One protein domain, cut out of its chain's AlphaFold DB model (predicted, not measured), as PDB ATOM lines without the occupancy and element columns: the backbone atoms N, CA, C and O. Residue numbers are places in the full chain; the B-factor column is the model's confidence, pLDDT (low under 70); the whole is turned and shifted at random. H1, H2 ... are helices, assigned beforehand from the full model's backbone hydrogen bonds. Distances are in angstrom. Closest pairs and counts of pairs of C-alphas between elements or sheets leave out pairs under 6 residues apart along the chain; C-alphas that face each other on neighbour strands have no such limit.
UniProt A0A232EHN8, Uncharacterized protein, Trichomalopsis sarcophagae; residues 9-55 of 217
ATOM      1  N   GLN A   9     140.081 178.404 192.689       83.25
ATOM      2  CA  GLN A   9     140.405 179.181 191.475       83.25
ATOM      3  C   GLN A   9     141.699 178.725 190.783       83.25
ATOM      4  O   GLN A   9     141.732 178.526 189.566       83.25
ATOM      5  N   ARG A  10     142.776 178.515 191.555       84.81
ATOM      6  CA  ARG A  10     144.051 178.034 191.005       84.81
ATOM      7  C   ARG A  10     143.902 176.617 190.467       84.81
ATOM      8  O   ARG A  10     144.415 176.334 189.388       84.81
ATOM      9  N   LEU A  11     143.201 175.754 191.197       88.06
ATOM     10  CA  LEU A  11     142.958 174.380 190.776       88.06
ATOM     11  C   LEU A  11     142.131 174.333 189.485       88.06
ATOM     12  O   LEU A  11     142.526 173.650 188.550       88.06
ATOM     13  N   MET A  12     141.065 175.127 189.379       88.12
ATOM     14  CA  MET A  12     140.199 175.208 188.199       88.12
ATOM     15  C   MET A  12     140.957 175.654 186.945       88.12
ATOM     16  O   MET A  12     140.762 175.085 185.872       88.12
ATOM     17  N   ARG A  13     141.890 176.609 187.067       89.00
ATOM     18  CA  ARG A  13     142.752 177.013 185.943       89.00
ATOM     19  C   ARG A  13     143.621 175.859 185.435       89.00
ATOM     20  O   ARG A  13     143.813 175.714 184.228       89.00
ATOM     21  N   TRP A  14     144.156 175.048 186.345       90.44
ATOM     22  CA  TRP A  14     144.921 173.856 185.981       90.44
ATOM     23  C   TRP A  14     144.030 172.755 185.416       90.44
ATOM     24  O   TRP A  14     144.388 172.171 184.401       90.44
ATOM     25  N   MET A  15     142.847 172.538 185.994       88.25
ATOM     26  CA  MET A  15     141.856 171.597 185.470       88.25
ATOM     27  C   MET A  15     141.537 171.895 184.006       88.25
ATOM     28  O   MET A  15     141.593 170.981 183.191       88.25
ATOM     29  N   PHE A  16     141.308 173.166 183.653       89.31
ATOM     30  CA  PHE A  16     141.088 173.573 182.264       89.31
ATOM     31  C   PHE A  16     142.289 173.248 181.364       89.31
ATOM     32  O   PHE A  16     142.121 172.667 180.297       89.31
ATOM     33  N   ARG A  17     143.515 173.549 181.806       87.94
ATOM     34  CA  ARG A  17     144.739 173.232 181.046       87.94
ATOM     35  C   ARG A  17     144.950 171.739 180.817       87.94
ATOM     36  O   ARG A  17     145.571 171.367 179.830       87.94
ATOM     37  N   PHE A  18     144.464 170.904 181.726       88.94
ATOM     38  CA  PHE A  18     144.572 169.458 181.600       88.94
ATOM     39  C   PHE A  18     143.393 168.819 180.852       88.94
ATOM     40  O   PHE A  18     143.408 167.606 180.633       88.94
ATOM     41  N   THR A  19     142.387 169.598 180.430       88.75
ATOM     42  CA  THR A  19     141.316 169.076 179.570       88.75
ATOM     43  C   THR A  19     141.922 168.565 178.259       88.75
ATOM     44  O   THR A  19     142.636 169.283 177.569       88.75
ATOM     45  N   GLY A  20     141.703 167.284 177.952       88.69
ATOM     46  CA  GLY A  20     142.268 166.612 176.772       88.69
ATOM     47  C   GLY A  20     143.424 165.650 177.062       88.69
ATOM     48  O   GLY A  20     143.760 164.838 176.203       88.69
ATOM     49  N   TYR A  21     143.978 165.657 178.275       94.19
ATOM     50  CA  TYR A  21     145.009 164.702 178.677       94.19
ATOM     51  C   TYR A  21     144.421 163.614 179.582       94.19
ATOM     52  O   TYR A  21     143.599 163.892 180.456       94.19
ATOM     53  N   LYS A  22     144.866 162.364 179.413       94.62
ATOM     54  CA  LYS A  22     144.607 161.282 180.376       94.62
ATOM     55  C   LYS A  22     145.722 161.290 181.421       94.62
ATOM     56  O   LYS A  22     146.859 160.963 181.097       94.62
ATOM     57  N   TYR A  23     145.412 161.679 182.655       92.62
ATOM     58  CA  TYR A  23     146.396 161.797 183.735       92.62
ATOM     59  C   TYR A  23     145.894 161.181 185.044       92.62
ATOM     60  O   TYR A  23     144.696 161.077 185.291       92.62
ATOM     61  N   THR A  24     146.838 160.800 185.907       94.81
ATOM     62  CA  THR A  24     146.578 160.347 187.280       94.81
ATOM     63  C   THR A  24     147.485 161.107 188.237       94.81
ATOM     64  O   THR A  24     148.708 161.075 188.071       94.81
ATOM     65  N   PHE A  25     146.925 161.764 189.250       90.50
ATOM     66  CA  PHE A  25     147.727 162.443 190.265       90.50
ATOM     67  C   PHE A  25     148.301 161.431 191.259       90.50
ATOM     68  O   PHE A  25     147.565 160.658 191.866       90.50
ATOM     69  N   LYS A  26     149.624 161.452 191.439       94.88
ATOM     70  CA  LYS A  26     150.330 160.658 192.448       94.88
ATOM     71  C   LYS A  26     151.162 161.591 193.317       94.88
ATOM     72  O   LYS A  26     151.939 162.386 192.791       94.88
ATOM     73  N   TYR A  27     151.004 161.489 194.633       95.19
ATOM     74  CA  TYR A  27     151.855 162.213 195.571       95.19
ATOM     75  C   TYR A  27     153.281 161.651 195.524       95.19
ATOM     76  O   TYR A  27     153.475 160.435 195.495       95.19
ATOM     77  N   LYS A  28     154.276 162.540 195.520       94.31
ATOM     78  CA  LYS A  28     155.693 162.187 195.636       94.31
ATOM     79  C   LYS A  28     156.314 162.996 196.779       94.31
ATOM     80  O   LYS A  28     156.239 164.225 196.730       94.31
ATOM     81  N   PRO A  29     156.928 162.351 197.787       95.94
ATOM     82  CA  PRO A  29     157.602 163.064 198.865       95.94
ATOM     83  C   PRO A  29     158.834 163.811 198.338       95.94
ATOM     84  O   PRO A  29     159.482 163.368 197.386       95.94
ATOM     85  N   GLY A  30     159.195 164.924 198.984       94.62
ATOM     86  CA  GLY A  30     160.264 165.821 198.522       94.62
ATOM     87  C   GLY A  30     161.616 165.129 198.311       94.62
ATOM     88  O   GLY A  30     162.283 165.381 197.312       94.62
ATOM     89  N   LYS A  31     161.971 164.161 199.170       94.31
ATOM     90  CA  LYS A  31     163.223 163.385 199.061       94.31
ATOM     91  C   LYS A  31     163.328 162.578 197.757       94.31
ATOM     92  O   LYS A  31     164.438 162.314 197.304       94.31
ATOM     93  N   LEU A  32     162.192 162.223 197.146       94.31
ATOM     94  CA  LEU A  32     162.108 161.537 195.849       94.31
ATOM     95  C   LEU A  32     161.863 162.499 194.673       94.31
ATOM     96  O   LEU A  32     161.873 162.069 193.523       94.31
ATOM     97  N   ASN A  33     161.657 163.793 194.935       95.00
ATOM     98  CA  ASN A  33     161.381 164.814 193.921       95.00
ATOM     99  C   ASN A  33     162.609 165.689 193.596       95.00
ATOM    100  O   ASN A  33     162.462 166.838 193.181       95.00
ATOM    101  N   LYS A  34     163.825 165.150 193.782       95.00
ATOM    102  CA  LYS A  34     165.095 165.883 193.622       95.00
ATOM    103  C   LYS A  34     165.295 166.447 192.217       95.00
ATOM    104  O   LYS A  34     165.768 167.564 192.082       95.00
ATOM    105  N   ASN A  35     164.912 165.705 191.178       92.00
ATOM    106  CA  ASN A  35     165.135 166.138 189.796       92.00
ATOM    107  C   ASN A  35     164.302 167.380 189.457       92.00
ATOM    108  O   ASN A  35     164.824 168.338 188.899       92.00
ATOM    109  N   ALA A  36     163.017 167.384 189.829       92.69
ATOM    110  CA  ALA A  36     162.157 168.547 189.628       92.69
ATOM    111  C   ALA A  36     162.628 169.744 190.468       92.69
ATOM    112  O   ALA A  36     162.638 170.867 189.977       92.69
ATOM    113  N   ASP A  37     163.052 169.494 191.711       94.06
ATOM    114  CA  ASP A  37     163.606 170.512 192.607       94.06
ATOM    115  C   ASP A  37     164.884 171.145 192.022       94.06
ATOM    116  O   ASP A  37     164.966 172.366 191.910       94.06
ATOM    117  N   ALA A  38     165.829 170.333 191.533       92.88
ATOM    118  CA  ALA A  38     167.058 170.795 190.888       92.88
ATOM    119  C   ALA A  38     166.783 171.637 189.630       92.88
ATOM    120  O   ALA A  38     167.320 172.735 189.502       92.88
ATOM    121  N   LEU A  39     165.896 171.169 188.743       90.94
ATOM    122  CA  LEU A  39     165.498 171.914 187.542       90.94
ATOM    123  C   LEU A  39     164.760 173.216 187.878       90.94
ATOM    124  O   LEU A  39     164.873 174.195 187.149       90.94
ATOM    125  N   SER A  40     164.007 173.247 188.981       91.81
ATOM    126  CA  SER A  40     163.307 174.461 189.413       91.81
ATOM    127  C   SER A  40     164.234 175.513 190.026       91.81
ATOM    128  O   SER A  40     163.926 176.700 189.964       91.81
ATOM    129  N   ARG A  41     165.367 175.088 190.606       92.88
ATOM    130  CA  ARG A  41     166.401 175.982 191.149       92.88
ATOM    131  C   ARG A  41     167.338 176.517 190.076       92.88
ATOM    132  O   ARG A  41     167.762 177.662 190.181       92.88
ATOM    133  N   ASN A  42     167.615 175.706 189.057       91.56
ATOM    134  CA  ASN A  42     168.498 176.049 187.947       91.56
ATOM    135  C   ASN A  42     167.689 176.082 186.639       91.56
ATOM    136  O   ASN A  42     167.782 175.138 185.849       91.56
ATOM    137  N   PRO A  43     166.856 177.117 186.414       83.56
ATOM    138  CA  PRO A  43     166.111 177.231 185.170       83.56
ATOM    139  C   PRO A  43     167.096 177.340 183.992       83.56
ATOM    140  O   PRO A  43     168.033 178.135 184.065       83.56
ATOM    141  N   PRO A  44     166.922 176.550 182.919       74.50
ATOM    142  CA  PRO A  44     167.796 176.626 181.754       74.50
ATOM    143  C   PRO A  44     167.633 177.982 181.054       74.50
ATOM    144  O   PRO A  44     166.514 178.461 180.891       74.50
ATOM    145  N   GLU A  45     168.735 178.570 180.584       77.62
ATOM    146  CA  GLU A  45     168.755 179.856 179.860       77.62
ATOM    147  C   GLU A  45     168.207 179.771 178.421       77.62
ATOM    148  O   GLU A  45     168.451 180.649 177.596       77.62
ATOM    149  N   MET A  46     167.464 178.713 178.088       66.88
ATOM    150  CA  MET A  46     166.866 178.580 176.764       66.88
ATOM    151  C   MET A  46     165.893 179.729 176.509       66.88
ATOM    152  O   MET A  46     164.982 179.993 177.300       66.88
ATOM    153  N   THR A  47     166.071 180.400 175.372       66.62
ATOM    154  CA  THR A  47     165.157 181.460 174.960       66.62
ATOM    155  C   THR A  47     163.767 180.867 174.727       66.62
ATOM    156  O   THR A  47     163.614 179.821 174.097       66.62
ATOM    157  N   GLU A  48     162.719 181.530 175.226       65.31
ATOM    158  CA  GLU A  48     161.326 181.046 175.157       65.31
ATOM    159  C   GLU A  48     160.873 180.673 173.729       65.31
ATOM    160  O   GLU A  48     159.918 179.919 173.544       65.31
ATOM    161  N   LYS A  49     161.560 181.190 172.707       66.38
ATOM    162  CA  LYS A  49     161.295 180.932 171.290       66.38
ATOM    163  C   LYS A  49     161.527 179.464 170.919       66.38
ATOM    164  O   LYS A  49     160.639 178.860 170.329       66.38
ATOM    165  N   GLU A  50     162.628 178.863 171.364       67.12
ATOM    166  CA  GLU A  50     162.981 177.467 171.050       67.12
ATOM    167  C   GLU A  50     162.021 176.457 171.706       67.12
ATOM    168  O   GLU A  50     161.695 175.410 171.143       67.12
ATOM    169  N   ILE A  51     161.503 176.791 172.892       68.12
ATOM    170  CA  ILE A  51     160.567 175.939 173.645       68.12
ATOM    171  C   ILE A  51     159.179 175.932 172.986       68.12
ATOM    172  O   ILE A  51     158.491 174.910 172.968       68.12
ATOM    173  N   ASN A  52     158.753 177.071 172.436       65.12
ATOM    174  CA  ASN A  52     157.407 177.254 171.889       65.12
ATOM    175  C   ASN A  52     157.231 176.702 170.464       65.12
ATOM    176  O   ASN A  52     156.093 176.524 170.024       65.12
ATOM    177  N   GLU A  53     158.319 176.429 169.744       71.50
ATOM    178  CA  GLU A  53     158.264 175.822 168.408       71.50
ATOM    179  C   GLU A  53     157.922 174.329 168.460       71.50
ATOM    180  O   GLU A  53     157.219 173.827 167.585       71.50
ATOM    181  N   ASN A  54     158.330 173.638 169.526       64.81
ATOM    182  CA  ASN A  54     158.169 172.189 169.667       64.81
ATOM    183  C   ASN A  54     156.909 171.760 170.439       64.81
ATOM    184  O   ASN A  54     156.650 170.564 170.583       64.81
ATOM    185  N   LEU A  55     156.112 172.705 170.951       65.25
ATOM    186  CA  LEU A  55     154.893 172.393 171.696       65.25
ATOM    187  C   LEU A  55     153.635 172.603 170.842       65.25
ATOM    188  O   LEU A  55     153.524 173.602 170.127       65.25
TER     189      LEU A  55
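What this domain is: This is residues 9 to 55 of the 217 residues of an uncharacterized protein of Trichomalopsis sarcophagae (UniProt A0A232EHN8). Starting from residue 9, you will see three short helices strung along one open, horseshoe-like arc of chain, with H1 near one end, H2 partway along and H3 near the other end. The middle of the arc is empty, and no helix touches another. The printed part has 47 residues with three named helices, H1, H2 and H3 in that order, and no named strand; the class is all helix, though the helices hold 23 of the 47 residues, under half. The whole is only just extended, close to loose, with a radius of gyration of the C-alphas of 14.4 A and spans of 31 by 29 by 21 A.

Where its parts are: Find C-alpha 9 at (140.405, 179.181, 191.475); from there H1, residues 9 to 17, runs 12.8 A to C-alpha 17. After residues 18 to 33, look for C-alpha 34 at (165.095, 165.883, 193.622), where H2, residues 34 to 41, begins and runs 10.5 A. H3, residues 48 to 53, runs 9.1 A and ends at C-alpha 53, at (158.264, 175.822, 168.408).

How they stand to each other: H1 and H2 are apart, with no C-alpha of the one within 8 A of the other. By the same test H2 and H3 are apart, and H1 and H3 are apart. Look at the backbone O and N atoms: in H1, H2 and H3 every O i to N i+4 pair is within hydrogen-bond range. Residues 9 to 55 stand free, with no C-alpha 8 or more residues away along the chain within 10 A.

The domain as a whole: The two C-alphas farthest apart are those of Lys 31 and Glu 53, at 33.4 A, and the C-alphas of Gln 9 and Leu 55 are 25.4 A apart. The printed part has no cut. The link from H1 to H2 is long, 16 residues, and its C-alphas lie 11 to 18 A from the mean of all C-alphas; the link from H2 to H3 is short, 6 residues. The mean pLDDT of the printed part is 85.5, and residues 46 to 52 and 54 to 55 of this model are under 70.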